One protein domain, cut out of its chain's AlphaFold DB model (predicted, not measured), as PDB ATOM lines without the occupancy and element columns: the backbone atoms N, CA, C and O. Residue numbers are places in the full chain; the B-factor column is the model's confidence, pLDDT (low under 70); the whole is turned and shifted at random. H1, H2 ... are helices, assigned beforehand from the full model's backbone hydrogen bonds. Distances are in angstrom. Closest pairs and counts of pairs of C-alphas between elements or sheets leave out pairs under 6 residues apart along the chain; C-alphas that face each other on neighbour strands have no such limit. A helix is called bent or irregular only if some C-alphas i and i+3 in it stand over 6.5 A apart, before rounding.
ATOM      1  N   VAL A1015     -35.968  12.003 -28.229       93.62
ATOM      2  CA  VAL A1015     -35.732  10.792 -29.028       93.62
ATOM      3  C   VAL A1015     -34.239  10.571 -29.287       93.62
ATOM      4  O   VAL A1015     -33.759   9.441 -29.192       93.62
ATOM      5  N   MET A1016     -33.474  11.630 -29.570       93.38
ATOM      6  CA  MET A1016     -32.034  11.528 -29.826       93.38
ATOM      7  C   MET A1016     -31.286  11.110 -28.558       93.38
ATOM      8  O   MET A1016     -30.454  10.200 -28.599       93.38
ATOM      9  N   LYS A1017     -31.627  11.700 -27.409       93.81
ATOM     10  CA  LYS A1017     -31.065  11.320 -26.109       93.81
ATOM     11  C   LYS A1017     -31.352   9.854 -25.782       93.81
ATOM     12  O   LYS A1017     -30.427   9.142 -25.394       93.81
ATOM     13  N   LEU A1018     -32.590   9.394 -25.985       92.75
ATOM     14  CA  LEU A1018     -32.975   7.991 -25.789       92.75
ATOM     15  C   LEU A1018     -32.180   7.052 -26.704       92.75
ATOM     16  O   LEU A1018     -31.629   6.053 -26.239       92.75
ATOM     17  N   ARG A1019     -32.049   7.389 -27.991       93.19
ATOM     18  CA  ARG A1019     -31.251   6.595 -28.933       93.19
ATOM     19  C   ARG A1019     -29.796   6.490 -28.497       93.19
ATOM     20  O   ARG A1019     -29.252   5.388 -28.453       93.19
ATOM     21  N   LYS A1020     -29.166   7.609 -28.132       94.69
ATOM     22  CA  LYS A1020     -27.776   7.624 -27.650       94.69
ATOM     23  C   LYS A1020     -27.614   6.845 -26.347       94.69
ATOM     24  O   LYS A1020     -26.639   6.112 -26.212       94.69
ATOM     25  N   GLN A1021     -28.570   6.947 -25.422       91.88
ATOM     26  CA  GLN A1021     -28.573   6.167 -24.181       91.88
ATOM     27  C   GLN A1021     -28.609   4.663 -24.474       91.88
ATOM     28  O   GLN A1021     -27.780   3.917 -23.950       91.88
ATOM     29  N   PHE A1022     -29.506   4.220 -25.361       90.56
ATOM     30  CA  PHE A1022     -29.571   2.819 -25.769       90.56
ATOM     31  C   PHE A1022     -28.281   2.364 -26.453       90.56
ATOM     32  O   PHE A1022     -27.703   1.354 -26.058       90.56
ATOM     33  N   ILE A1023     -27.800   3.111 -27.453       91.94
ATOM     34  CA  ILE A1023     -26.593   2.753 -28.212       91.94
ATOM     35  C   ILE A1023     -25.386   2.667 -27.270       91.94
ATOM     36  O   ILE A1023     -24.621   1.703 -27.331       91.94
ATOM     37  N   ARG A1024     -25.240   3.621 -26.345       92.94
ATOM     38  CA  ARG A1024     -24.174   3.602 -25.339       92.94
ATOM     39  C   ARG A1024     -24.284   2.402 -24.401       92.94
ATOM     40  O   ARG A1024     -23.273   1.742 -24.165       92.94
ATOM     41  N   GLY A1025     -25.479   2.104 -23.894       88.75
ATOM     42  CA  GLY A1025     -25.707   0.980 -22.983       88.75
ATOM     43  C   GLY A1025     -25.522  -0.387 -23.643       88.75
ATOM     44  O   GLY A1025     -24.964  -1.290 -23.022       88.75
ATOM     45  N   ALA A1026     -25.937  -0.531 -24.904       87.12
ATOM     46  CA  ALA A1026     -25.884  -1.787 -25.648       87.12
ATOM     47  C   ALA A1026     -24.501  -2.075 -26.259       87.12
ATOM     48  O   ALA A1026     -24.066  -3.229 -26.273       87.12
ATOM     49  N   PHE A1027     -23.805  -1.047 -26.761       89.75
ATOM     50  CA  PHE A1027     -22.572  -1.204 -27.547       89.75
ATOM     51  C   PHE A1027     -21.301  -0.673 -26.866       89.75
ATOM     52  O   PHE A1027     -20.210  -0.860 -27.402       89.75
ATOM     53  N   ARG A1028     -21.408  -0.038 -25.691       90.75
ATOM     54  CA  ARG A1028     -20.274   0.344 -24.826       90.75
ATOM     55  C   ARG A1028     -19.212   1.179 -25.554       90.75
ATOM     56  O   ARG A1028     -19.520   2.258 -26.068       90.75
ATOM     57  N   GLU A1029     -17.956   0.745 -25.580       92.31
ATOM     58  CA  GLU A1029     -16.853   1.406 -26.291       92.31
ATOM     59  C   GLU A1029     -17.065   1.506 -27.806       92.31
ATOM     60  O   GLU A1029     -16.525   2.420 -28.426       92.31
ATOM     61  N   ALA A1030     -17.884   0.631 -28.397       94.44
ATOM     62  CA  ALA A1030     -18.217   0.669 -29.819       94.44
ATOM     63  C   ALA A1030     -19.354   1.652 -30.157       94.44
ATOM     64  O   ALA A1030     -19.651   1.874 -31.333       94.44
ATOM     65  N   ALA A1031     -19.973   2.277 -29.148       94.12
ATOM     66  CA  ALA A1031     -21.080   3.209 -29.338       94.12
ATOM     67  C   ALA A1031     -20.789   4.350 -30.333       94.12
ATOM     68  O   ALA A1031     -21.654   4.583 -31.165       94.12
ATOM     69  N   PRO A1032     -19.611   5.013 -30.367       96.06
ATOM     70  CA  PRO A1032     -19.365   6.088 -31.335       96.06
ATOM     71  C   PRO A1032     -19.434   5.641 -32.804       96.06
ATOM     72  O   PRO A1032     -19.863   6.406 -33.665       96.06
ATOM     73  N   ASP A1033     -19.003   4.414 -33.117       96.12
ATOM     74  CA  ASP A1033     -19.131   3.860 -34.470       96.12
ATOM     75  C   ASP A1033     -20.577   3.419 -34.752       96.12
ATOM     76  O   ASP A1033     -21.074   3.620 -35.860       96.12
ATOM     77  N   MET A1034     -21.292   2.898 -33.750       93.44
ATOM     78  CA  MET A1034     -22.708   2.536 -33.896       93.44
ATOM     79  C   MET A1034     -23.638   3.753 -34.008       93.44
ATOM     80  O   MET A1034     -24.587   3.714 -34.785       93.44
ATOM     81  N   GLU A1035     -23.352   4.856 -33.314       94.56
ATOM     82  CA  GLU A1035     -24.028   6.148 -33.494       94.56
ATOM     83  C   GLU A1035     -23.856   6.632 -34.939       94.56
ATOM     84  O   GLU A1035     -24.828   7.022 -35.583       94.56
ATOM     85  N   LYS A1036     -22.645   6.532 -35.504       94.06
ATOM     86  CA  LYS A1036     -22.415   6.844 -36.926       94.06
ATOM     87  C   LYS A1036     -23.203   5.920 -37.843       94.06
ATOM     88  O   LYS A1036     -23.850   6.424 -38.752       94.06
ATOM     89  N   PHE A1037     -23.205   4.612 -37.586       91.56
ATOM     90  CA  PHE A1037     -24.002   3.653 -38.351       91.56
ATOM     91  C   PHE A1037     -25.489   4.050 -38.380       91.56
ATOM     92  O   PHE A1037     -26.021   4.322 -39.454       91.56
ATOM     93  N   PHE A1038     -26.148   4.136 -37.219       90.56
ATOM     94  CA  PHE A1038     -27.594   4.390 -37.140       90.56
ATOM     95  C   PHE A1038     -27.964   5.798 -37.598       90.56
ATOM     96  O   PHE A1038     -28.912   5.992 -38.355       90.56
ATOM     97  N   PHE A1039     -27.215   6.817 -37.183       92.44
ATOM     98  CA  PHE A1039     -27.601   8.183 -37.518       92.44
ATOM     99  C   PHE A1039     -27.365   8.497 -38.995       92.44
ATOM    100  O   PHE A1039     -28.099   9.307 -39.548       92.44
ATOM    101  N   LYS A1040     -26.432   7.809 -39.671       90.25
ATOM    102  CA  LYS A1040     -26.313   7.875 -41.135       90.25
ATOM    103  C   LYS A1040     -27.476   7.195 -41.847       90.25
ATOM    104  O   LYS A1040     -27.939   7.720 -42.858       90.25
ATOM    105  N   THR A1041     -27.993   6.079 -41.323       87.25
ATOM    106  CA  THR A1041     -29.213   5.479 -41.884       87.25
ATOM    107  C   THR A1041     -30.423   6.391 -41.716       87.25
ATOM    108  O   THR A1041     -31.202   6.541 -42.655       87.25
ATOM    109  N   PHE A1042     -30.547   7.070 -40.576       88.62
ATOM    110  CA  PHE A1042     -31.631   8.028 -40.329       88.62
ATOM    111  C   PHE A1042     -31.500   9.284 -41.192       88.62
ATOM    112  O   PHE A1042     -32.464   9.673 -41.849       88.62
ATOM    113  N   GLU A1043     -30.295   9.854 -41.283       87.62
ATOM    114  CA  GLU A1043     -29.987  10.984 -42.165       87.62
ATOM    115  C   GLU A1043     -30.377  10.674 -43.617       87.62
ATOM    116  O   GLU A1043     -30.981  11.503 -44.295       87.62
ATOM    117  N   ALA A1044     -30.065   9.467 -44.094       84.81
ATOM    118  CA  ALA A1044     -30.423   9.019 -45.433       84.81
ATOM    119  C   ALA A1044     -31.942   8.964 -45.648       84.81
ATOM    120  O   ALA A1044     -32.421   9.408 -46.691       84.81
ATOM    121  N   CYS A1045     -32.695   8.460 -44.662       82.44
ATOM    122  CA  CYS A1045     -34.158   8.414 -44.716       82.44
ATOM    123  C   CYS A1045     -34.755   9.828 -44.769       82.44
ATOM    124  O   CYS A1045     -35.598  10.102 -45.620       82.44
ATOM    125  N   TYR A1046     -34.273  10.757 -43.936       83.31
ATOM    126  CA  TYR A1046     -34.751  12.143 -43.952       83.31
ATOM    127  C   TYR A1046     -34.380  12.898 -45.227       83.31
ATOM    128  O   TYR A1046     -35.212  13.626 -45.761       83.31
ATOM    129  N   ARG A1047     -33.171  12.686 -45.764       77.44
ATOM    130  CA  ARG A1047     -32.749  13.264 -47.052       77.44
ATOM    131  C   ARG A1047     -33.544  12.710 -48.231       77.44
ATOM    132  O   ARG A1047     -33.735  13.423 -49.211       77.44
ATOM    133  N   ALA A1048     -33.982  11.452 -48.161       71.00
ATOM    134  CA  ALA A1048     -34.925  10.913 -49.133       71.00
ATOM    135  C   ALA A1048     -36.307  11.589 -48.999       71.00
ATOM    136  O   ALA A1048     -36.983  11.800 -50.005       71.00
ATOM    137  N   GLY A1049     -36.696  12.013 -47.794       65.94
ATOM    138  CA  GLY A1049     -37.867  12.860 -47.552       65.94
ATOM    139  C   GLY A1049     -39.169  12.255 -48.090       65.94
ATOM    140  O   GLY A1049     -39.360  11.043 -48.048       65.94
ATOM    141  N   ILE A1050     -40.030  13.101 -48.672       58.41
ATOM    142  CA  ILE A1050     -41.363  12.744 -49.217       58.41
ATOM    143  C   ILE A1050     -41.278  11.726 -50.379       58.41
ATOM    144  O   ILE A1050     -42.269  11.105 -50.763       58.41
ATOM    145  N   SER A1051     -40.085  11.508 -50.945       56.25
ATOM    146  CA  SER A1051     -39.858  10.477 -51.967       56.25
ATOM    147  C   SER A1051     -39.781   9.049 -51.409       56.25
ATOM    148  O   SER A1051     -39.764   8.082 -52.173       56.25
ATOM    149  N   ASN A1052     -39.775   8.906 -50.080       64.75
ATOM    150  CA  ASN A1052     -39.723   7.636 -49.373       64.75
ATOM    151  C   ASN A1052     -40.941   7.470 -48.457       64.75
ATOM    152  O   ASN A1052     -40.782   7.328 -47.249       64.75
ATOM    153  N   LYS A1053     -42.149   7.517 -49.036       72.25
ATOM    154  CA  LYS A1053     -43.376   7.133 -48.323       72.25
ATOM    155  C   LYS A1053     -43.225   5.697 -47.820       72.25
ATOM    156  O   LYS A1053     -42.909   4.824 -48.635       72.25
ATOM    157  N   ILE A1054     -43.429   5.461 -46.522       71.81
ATOM    158  CA  ILE A1054     -43.241   4.143 -45.897       71.81
ATOM    159  C   ILE A1054     -44.565   3.585 -45.427       71.81
ATOM    160  O   ILE A1054     -45.248   4.174 -44.600       71.81
ATOM    161  N   GLU A1055     -44.859   2.382 -45.885       72.88
ATOM    162  CA  GLU A1055     -45.976   1.560 -45.441       72.88
ATOM    163  C   GLU A1055     -45.418   0.281 -44.786       72.88
ATOM    164  O   GLU A1055     -44.254  -0.064 -45.018       72.88
ATOM    165  N   PHE A1056     -46.193  -0.422 -43.950       69.88
ATOM    166  CA  PHE A1056     -45.659  -1.559 -43.185       69.88
ATOM    167  C   PHE A1056     -45.085  -2.676 -44.072       69.88
ATOM    168  O   PHE A1056     -44.093  -3.278 -43.686       69.88
ATOM    169  N   GLU A1057     -45.592  -2.928 -45.284       67.56
ATOM    170  CA  GLU A1057     -45.057  -4.008 -46.147       67.56
ATOM    171  C   GLU A1057     -43.703  -3.680 -46.804       67.56
ATOM    172  O   GLU A1057     -43.141  -4.503 -47.535       67.56
ATOM    173  N   MET A1058     -43.168  -2.473 -46.613       64.88
ATOM    174  CA  MET A1058     -42.001  -1.981 -47.349       64.88
ATOM    175  C   MET A1058     -40.658  -2.428 -46.737       64.88
ATOM    176  O   MET A1058     -39.799  -1.616 -46.379       64.88
ATOM    177  N   GLU A1059     -40.426  -3.743 -46.689       62.22
ATOM    178  CA  GLU A1059     -39.135  -4.313 -46.289       62.22
ATOM    179  C   GLU A1059     -38.003  -3.906 -47.254       62.22
ATOM    180  O   GLU A1059     -38.139  -3.939 -48.479       62.22
ATOM    181  N   GLY A1060     -36.826  -3.564 -46.716       62.94
ATOM    182  CA  GLY A1060     -35.612  -3.415 -47.534       62.94
ATOM    183  C   GLY A1060     -35.333  -2.020 -48.107       62.94
ATOM    184  O   GLY A1060     -34.288  -1.836 -48.735       62.94
ATOM    185  N   GLN A1061     -36.195  -1.024 -47.873       71.88
ATOM    186  CA  GLN A1061     -36.022   0.319 -48.447       71.88
ATOM    187  C   GLN A1061     -34.737   1.030 -48.002       71.88
ATOM    188  O   GLN A1061     -34.008   1.530 -48.859       71.88
ATOM    189  N   VAL A1062     -34.385   1.002 -46.709       77.12
ATOM    190  CA  VAL A1062     -33.174   1.676 -46.189       77.12
ATOM    191  C   VAL A1062     -31.912   1.279 -46.955       77.12
ATOM    192  O   VAL A1062     -31.169   2.134 -47.425       77.12
ATOM    193  N   GLY A1063     -31.670  -0.015 -47.156       77.19
ATOM    194  CA  GLY A1063     -30.508  -0.523 -47.881       77.19
ATOM    195  C   GLY A1063     -30.439  -0.015 -49.318       77.19
ATOM    196  O   GLY A1063     -29.348   0.267 -49.813       77.19
ATOM    197  N   ARG A1064     -31.590   0.156 -49.980       75.69
ATOM    198  CA  ARG A1064     -31.667   0.753 -51.321       75.69
ATOM    199  C   ARG A1064     -31.316   2.235 -51.280       75.69
ATOM    200  O   ARG A1064     -30.466   2.662 -52.057       75.69
ATOM    201  N   ILE A1065     -31.896   2.993 -50.350       79.56
ATOM    202  CA  ILE A1065     -31.585   4.419 -50.154       79.56
ATOM    203  C   ILE A1065     -30.078   4.599 -49.939       79.56
ATOM    204  O   ILE A1065     -29.440   5.402 -50.617       79.56
ATOM    205  N   LEU A1066     -29.475   3.786 -49.071       84.31
ATOM    206  CA  LEU A1066     -28.044   3.837 -48.777       84.31
ATOM    207  C   LEU A1066     -27.157   3.507 -49.989       84.31
ATOM    208  O   LEU A1066     -26.110   4.127 -50.156       84.31
ATOM    209  N   LYS A1067     -27.557   2.559 -50.849       83.31
ATOM    210  CA  LYS A1067     -26.839   2.252 -52.104       83.31
ATOM    211  C   LYS A1067     -26.902   3.401 -53.111       83.31
ATOM    212  O   LYS A1067     -25.994   3.562 -53.919       83.31
ATOM    213  N   MET A1068     -27.985   4.173 -53.096       79.38
ATOM    214  CA  MET A1068     -28.224   5.263 -54.042       79.38
ATOM    215  C   MET A1068     -27.502   6.563 -53.678       79.38
ATOM    216  O   MET A1068     -27.338   7.434 -54.540       79.38
ATOM    217  N   LEU A1069     -27.099   6.717 -52.419       83.44
ATOM    218  CA  LEU A1069     -26.430   7.912 -51.922       83.44
ATOM    219  C   LEU A1069     -24.908   7.711 -51.893       83.44
ATOM    220  O   LEU A1069     -24.442   6.630 -51.529       83.44
ATOM    221  N   PRO A1070     -24.110   8.725 -52.276       88.50
ATOM    222  CA  PRO A1070     -22.657   8.646 -52.183       88.50
ATOM    223  C   PRO A1070     -22.195   8.637 -50.721       88.50
ATOM    224  O   PRO A1070     -22.829   9.249 -49.858       88.50
ATOM    225  N   ALA A1071     -21.066   7.976 -50.453       92.12
ATOM    226  CA  ALA A1071     -20.398   8.069 -49.158       92.12
ATOM    227  C   ALA A1071     -19.975   9.518 -48.856       92.12
ATOM    228  O   ALA A1071     -19.547  10.263 -49.741       92.12
ATOM    229  N   THR A1072     -20.060   9.899 -47.587       91.19
ATOM    230  CA  THR A1072     -19.711  11.221 -47.051       91.19
ATOM    231  C   THR A1072     -18.386  11.234 -46.284       91.19
ATOM    232  O   THR A1072     -17.854  12.304 -46.003       91.19
ATOM    233  N   ASP A1073     -17.810  10.065 -45.995       90.19
ATOM    234  CA  ASP A1073     -16.545   9.907 -45.258       90.19
ATOM    235  C   ASP A1073     -15.264  10.122 -46.094       90.19
ATOM    236  O   ASP A1073     -14.156   9.929 -45.591       90.19
ATOM    237  N   GLY A1074     -15.398  10.486 -47.375       90.00
ATOM    238  CA  GLY A1074     -14.274  10.730 -48.285       90.00
ATOM    239  C   GLY A1074     -13.537   9.472 -48.764       90.00
ATOM    240  O   GLY A1074     -12.530   9.595 -49.458       90.00
ATOM    241  N   LYS A1075     -14.018   8.262 -48.440       90.25
ATOM    242  CA  LYS A1075     -13.379   6.989 -48.835       90.25
ATOM    243  C   LYS A1075     -13.926   6.389 -50.132       90.25
ATOM    244  O   LYS A1075     -13.529   5.291 -50.515       90.25
ATOM    245  N   GLY A1076     -14.822   7.107 -50.807       89.88
ATOM    246  CA  GLY A1076     -15.505   6.634 -52.007       89.88
ATOM    247  C   GLY A1076     -16.543   5.540 -51.726       89.88
ATOM    248  O   GLY A1076     -16.716   5.072 -50.596       89.88
ATOM    249  N   GLY A1077     -17.256   5.150 -52.783       92.19
ATOM    250  CA  GLY A1077     -18.373   4.208 -52.708       92.19
ATOM    251  C   GLY A1077     -19.693   4.862 -52.296       92.19
ATOM    252  O   GLY A1077     -19.900   6.068 -52.450       92.19
ATOM    253  N   THR A1078     -20.599   4.033 -51.799       91.50
ATOM    254  CA  THR A1078     -21.963   4.397 -51.406       91.50
ATOM    255  C   THR A1078     -22.068   4.624 -49.899       91.50
ATOM    256  O   THR A1078     -21.211   4.191 -49.124       91.50
ATOM    257  N   LEU A1079     -23.147   5.265 -49.453       90.75
ATOM    258  CA  LEU A1079     -23.442   5.433 -48.031       90.75
ATOM    259  C   LEU A1079     -23.641   4.075 -47.335       90.75
ATOM    260  O   LEU A1079     -23.319   3.923 -46.159       90.75
ATOM    261  N   LEU A1080     -24.081   3.053 -48.080       89.88
ATOM    262  CA  LEU A1080     -24.092   1.670 -47.606       89.88
ATOM    263  C   LEU A1080     -22.681   1.176 -47.237       89.88
ATOM    264  O   LEU A1080     -22.503   0.510 -46.210       89.88
ATOM    265  N   ASP A1081     -21.680   1.486 -48.063       92.19
ATOM    266  CA  ASP A1081     -20.294   1.090 -47.808       92.19
ATOM    267  C   ASP A1081     -19.741   1.817 -46.575       92.19
ATOM    268  O   ASP A1081     -19.060   1.200 -45.756       92.19
ATOM    269  N   GLU A1082     -20.074   3.100 -46.399       94.62
ATOM    270  CA  GLU A1082     -19.738   3.880 -45.196       94.62
ATOM    271  C   GLU A1082     -20.348   3.268 -43.928       94.62
ATOM    272  O   GLU A1082     -19.622   2.988 -42.972       94.62
ATOM    273  N   CYS A1083     -21.652   2.970 -43.927       92.06
ATOM    274  CA  CYS A1083     -22.302   2.308 -42.794       92.06
ATOM    275  C   CYS A1083     -21.643   0.954 -42.491       92.06
ATOM    276  O   CYS A1083     -21.339   0.646 -41.340       92.06
ATOM    277  N   THR A1084     -21.338   0.159 -43.518       91.81
ATOM    278  CA  THR A1084     -20.672  -1.140 -43.332       91.81
ATOM    279  C   THR A1084     -19.283  -0.979 -42.706       91.81
ATOM    280  O   THR A1084     -18.944  -1.727 -41.790       91.81
ATOM    281  N   ARG A1085     -18.513   0.046 -43.103       94.81
ATOM    282  CA  ARG A1085     -17.223   0.374 -42.469       94.81
ATOM    283  C   ARG A1085     -17.377   0.730 -40.992       94.81
ATOM    284  O   ARG A1085     -16.563   0.283 -40.188       94.81
ATOM    285  N   HIS A1086     -18.387   1.517 -40.624       94.88
ATOM    286  CA  HIS A1086     -18.648   1.842 -39.218       94.88
ATOM    287  C   HIS A1086     -18.985   0.601 -38.396       94.88
ATOM    288  O   HIS A1086     -18.418   0.405 -37.325       94.88
ATOM    289  N   LEU A1087     -19.818  -0.289 -38.929       92.25
ATOM    290  CA  LEU A1087     -20.136  -1.548 -38.261       92.25
ATOM    291  C   LEU A1087     -18.895  -2.450 -38.100       92.25
ATOM    292  O   LEU A1087     -18.685  -3.035 -37.038       92.25
ATOM    293  N   ASP A1088     -18.032  -2.520 -39.116       94.75
ATOM    294  CA  ASP A1088     -16.768  -3.267 -39.046       94.75
ATOM    295  C   ASP A1088     -15.760  -2.621 -38.071       94.75
ATOM    296  O   ASP A1088     -14.970  -3.319 -37.431       94.75
ATOM    297  N   ASN A1089     -15.764  -1.293 -37.917       96.25
ATOM    298  CA  ASN A1089     -14.982  -0.608 -36.881       96.25
ATOM    299  C   ASN A1089     -15.503  -0.942 -35.481       96.25
ATOM    300  O   ASN A1089     -14.709  -1.301 -34.614       96.25
ATOM    301  N   ALA A1090     -16.823  -0.875 -35.281       95.50
ATOM    302  CA  ALA A1090     -17.470  -1.207 -34.017       95.50
ATOM    303  C   ALA A1090     -17.082  -2.622 -33.560       95.50
ATOM    304  O   ALA A1090     -16.627  -2.806 -32.433       95.50
ATOM    305  N   LEU A1091     -17.156  -3.608 -34.463       95.12
ATOM    306  CA  LEU A1091     -16.791  -4.996 -34.167       95.12
ATOM    307  C   LEU A1091     -15.295  -5.183 -33.849       95.12
ATOM    308  O   LEU A1091     -14.935  -6.065 -33.073       95.12
ATOM    309  N   ARG A1092     -14.412  -4.362 -34.427       94.94
ATOM    310  CA  ARG A1092     -12.971  -4.395 -34.118       94.94
ATOM    311  C   ARG A1092     -12.633  -3.743 -32.781       94.94
ATOM    312  O   ARG A1092     -11.687  -4.171 -32.126       94.94
ATOM    313  N   ASN A1093     -13.378  -2.708 -32.405       90.56
ATOM    314  CA  ASN A1093     -13.085  -1.877 -31.240       90.56
ATOM    315  C   ASN A1093     -13.798  -2.349 -29.965       90.56
ATOM    316  O   ASN A1093     -13.373  -1.974 -28.871       90.56
ATOM    317  N   VAL A1094     -14.848  -3.167 -30.093       93.88
ATOM    318  CA  VAL A1094     -15.586  -3.724 -28.956       93.88
ATOM    319  C   VAL A1094     -14.720  -4.692 -28.135       93.88
ATOM    320  O   VAL A1094     -14.056  -5.594 -28.647       93.88
ATOM    321  N   ARG A1095     -14.741  -4.488 -26.825       91.56
ATOM    322  CA  ARG A1095     -14.075  -5.224 -25.753       91.56
ATOM    323  C   ARG A1095     -15.088  -5.910 -24.842       91.56
ATOM    324  O   ARG A1095     -14.801  -7.011 -24.378       91.56
ATOM    325  N   ASN A1096     -16.246  -5.295 -24.588       90.31
ATOM    326  CA  ASN A1096     -17.278  -5.892 -23.747       90.31
ATOM    327  C   ASN A1096     -17.820  -7.181 -24.417       90.31
ATOM    328  O   ASN A1096     -18.293  -7.119 -25.558       90.31
ATOM    329  N   PRO A1097     -17.764  -8.355 -23.753       87.62
ATOM    330  CA  PRO A1097     -18.151  -9.627 -24.370       87.62
ATOM    331  C   PRO A1097     -19.618  -9.690 -24.814       87.62
ATOM    332  O   PRO A1097     -19.906 -10.247 -25.874       87.62
ATOM    333  N   GLY A1098     -20.539  -9.104 -24.040       85.94
ATOM    334  CA  GLY A1098     -21.960  -9.054 -24.387       85.94
ATOM    335  C   GLY A1098     -22.225  -8.154 -25.588       85.94
ATOM    336  O   GLY A1098     -22.873  -8.571 -26.550       85.94
ATOM    337  N   SER A1099     -21.654  -6.946 -25.586       89.12
ATOM    338  CA  SER A1099     -21.741  -6.025 -26.728       89.12
ATOM    339  C   SER A1099     -21.126  -6.628 -27.992       89.12
ATOM    340  O   SER A1099     -21.683  -6.472 -29.081       89.12
ATOM    341  N   LYS A1100     -20.018  -7.369 -27.865       90.56
ATOM    342  CA  LYS A1100     -19.397  -8.081 -28.985       90.56
ATOM    343  C   LYS A1100     -20.325  -9.145 -29.564       90.56
ATOM    344  O   LYS A1100     -20.535  -9.156 -30.773       90.56
ATOM    345  N   ALA A1101     -20.931  -9.979 -28.718       86.88
ATOM    346  CA  ALA A1101     -21.880 -11.005 -29.157       86.88
ATOM    347  C   ALA A1101     -23.087 -10.398 -29.894       86.88
ATOM    348  O   ALA A1101     -23.550 -10.940 -30.902       86.88
ATOM    349  N   ILE A1102     -23.581  -9.244 -29.435       84.44
ATOM    350  CA  ILE A1102     -24.645  -8.504 -30.124       84.44
ATOM    351  C   ILE A1102     -24.166  -7.984 -31.480       84.44
ATOM    352  O   ILE A1102     -24.866  -8.175 -32.475       84.44
ATOM    353  N   LEU A1103     -22.986  -7.361 -31.551       88.56
ATOM    354  CA  LEU A1103     -22.428  -6.834 -32.802       88.56
ATOM    355  C   LEU A1103     -22.161  -7.926 -33.838       88.56
ATOM    356  O   LEU A1103     -22.424  -7.712 -35.019       88.56
ATOM    357  N   GLU A1104     -21.692  -9.103 -33.423       88.38
ATOM    358  CA  GLU A1104     -21.495 -10.254 -34.313       88.38
ATOM    359  C   GLU A1104     -22.820 -10.703 -34.935       88.38
ATOM    360  O   GLU A1104     -22.913 -10.871 -36.157       88.38
ATOM    361  N   LYS A1105     -23.879 -10.808 -34.119       83.75
ATOM    362  CA  LYS A1105     -25.230 -11.083 -34.622       83.75
ATOM    363  C   LYS A1105     -25.687  -9.971 -35.560       83.75
ATOM    364  O   LYS A1105     -26.125 -10.274 -36.669       83.75
ATOM    365  N   TYR A1106     -25.508  -8.708 -35.169       83.06
ATOM    366  CA  TYR A1106     -25.874  -7.534 -35.966       83.06
ATOM    367  C   TYR A1106     -25.210  -7.551 -37.342       83.06
ATOM    368  O   TYR A1106     -25.879  -7.398 -38.364       83.06
ATOM    369  N   ARG A1107     -23.908  -7.834 -37.399       86.31
ATOM    370  CA  ARG A1107     -23.135  -7.926 -38.640       86.31
ATOM    371  C   ARG A1107     -23.573  -9.082 -39.532       86.31
ATOM    372  O   ARG A1107     -23.626  -8.914 -40.758       86.31
ATOM    373  N   ALA A1108     -23.908 -10.231 -38.948       85.00
ATOM    374  CA  ALA A1108     -24.451 -11.368 -39.686       85.00
ATOM    375  C   ALA A1108     -25.828 -11.035 -40.288       85.00
ATOM    376  O   ALA A1108     -26.056 -11.264 -41.479       85.00
ATOM    377  N   GLY A1109     -26.714 -10.411 -39.504       80.50
ATOM    378  CA  GLY A1109     -28.017  -9.941 -39.978       80.50
ATOM    379  C   GLY A1109     -27.905  -8.885 -41.069       80.50
ATOM    380  O   GLY A1109     -28.568  -9.013 -42.095       80.50
ATOM    381  N   TRP A1110     -27.010  -7.905 -40.911       81.62
ATOM    382  CA  TRP A1110     -26.721  -6.906 -41.941       81.62
ATOM    383  C   TRP A1110     -26.255  -7.567 -43.240       81.62
ATOM    384  O   TRP A1110     -26.773  -7.270 -44.309       81.62
ATOM    385  N   THR A1111     -25.360  -8.555 -43.165       82.31
ATOM    386  CA  THR A1111     -24.923  -9.322 -44.349       82.31
ATOM    387  C   THR A1111     -26.092 -10.014 -45.049       82.31
ATOM    388  O   THR A1111     -26.216  -9.919 -46.270       82.31
ATOM    389  N   LYS A1112     -26.964 -10.688 -44.285       79.88
ATOM    390  CA  LYS A1112     -28.155 -11.361 -44.821       79.88
ATOM    391  C   LYS A1112     -29.115 -10.362 -45.468       79.88
ATOM    392  O   LYS A1112     -29.601 -10.613 -46.567       79.88
ATOM    393  N   TYR A1113     -29.337  -9.223 -44.815       75.25
ATOM    394  CA  TYR A1113     -30.155  -8.128 -45.325       75.25
ATOM    395  C   TYR A1113     -29.633  -7.605 -46.666       75.25
ATOM    396  O   TYR A1113     -30.399  -7.484 -47.623       75.25
ATOM    397  N   LEU A1114     -28.323  -7.364 -46.776       74.62
ATOM    398  CA  LEU A1114     -27.715  -6.920 -48.030       74.62
ATOM    399  C   LEU A1114     -27.790  -7.984 -49.121       74.62
ATOM    400  O   LEU A1114     -28.000  -7.624 -50.275       74.62
ATOM    401  N   ALA A1115     -27.638  -9.266 -48.780       74.88
ATOM    402  CA  ALA A1115     -27.754 -10.368 -49.734       74.88
ATOM    403  C   ALA A1115     -29.179 -10.521 -50.291       74.88
ATOM    404  O   ALA A1115     -29.325 -10.771 -51.480       74.88
ATOM    405  N   ALA A1116     -30.208 -10.320 -49.462       66.56
ATOM    406  CA  ALA A1116     -31.612 -10.364 -49.882       66.56
ATOM    407  C   ALA A1116     -32.039  -9.159 -50.746       66.56
ATOM    408  O   ALA A1116     -33.081  -9.208 -51.391       66.56
ATOM    409  N   ASN A1117     -31.249  -8.080 -50.748       59.09
ATOM    410  CA  ASN A1117     -31.526  -6.826 -51.457       59.09
ATOM    411  C   ASN A1117     -30.453  -6.490 -52.515       59.09
ATOM    412  O   ASN A1117     -30.256  -5.315 -52.849       59.09
ATOM    413  N   LYS A1118     -29.687  -7.488 -52.972       54.19
ATOM    414  CA  LYS A1118     -28.889  -7.427 -54.207       54.19
ATOM    415  C   LYS A1118     -29.781  -7.775 -55.383       54.19
ATOM    416  O   LYS A1118     -29.574  -7.120 -56.424       54.19
TER     417      LYS A1118
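This is residues 1015 to 1118 of the 1118 residues of the protein "DUF4838 domain-containing protein" of Lentisphaerae bacterium (UniProt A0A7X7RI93). Three long helical pieces, H1b, H3 and H4, run lengthwise, with H3 at the corner of an open triangle, and the short helix H2 crosses one end. At the other end the bent helix H1 folds back on itself, its first arm H1a making a V with H1b. The printed part has 104 residues with four named helices, H1 to H4 in order, and no named strand: all helix. It is compact, with a radius of gyration of the C-alphas of 13.9 A and spans of 39 by 29 by 29 A.

H1, residues 1015 to 1051, was assigned as one helix by its hydrogen bonds but is bent: C-alphas 1026 and 1029 are 9.6 A apart. Arm H1a, residues 1015 to 1026, starts at C-alpha (-35.732, 10.792, -29.028) and is 16.3 A long. Arm H1b, residues 1029 to 1051, is 35.6 A long and irregular, with C-alphas 1047 and 1050 8.9 A apart. H2 is residues 1061 to 1068, 10.8 A; H3 is residues 1079 to 1093, 21.0 A; H4 is residues 1097 to 1116, 28.9 A, ending at C-alpha (-31.612, -10.364, -49.882).

H1b touches H3 at a shallow tilt of 15 degrees, opposite ways, closest at the C-alphas of Ala 1030 and Ala 1090, 4.7 A. H1a touches H1b with residues 1020 to 1024 alone, closest at C-alphas 1024 and 1031, 5.1 A; the tilt of 36 degrees is only just steep, opposite ways. H2 touches H1b, about perpendicular at 89 degrees, closest at C-alphas 1044 and 1066, 6.6 A. H3 and H4 form a helical hairpin at a shallow tilt of 25 degrees, closest at C-alphas 1091 and 1103, 6.1 A, H3 touching with residues 1087 to 1091 alone. H1a is apart from H2 and H3. Every O i to N i+4 pair is within hydrogen-bond range in H1a, H2, H3 and H4; in H1b 16 of 19 are.

The C-alphas farthest apart, of Ile 1050 and Pro 1097, are 40.7 A apart. The printed part has no cut and no long link. Residues 1049 to 1052, 1056 to 1060 and 1116 to 1118 have pLDDT under 70.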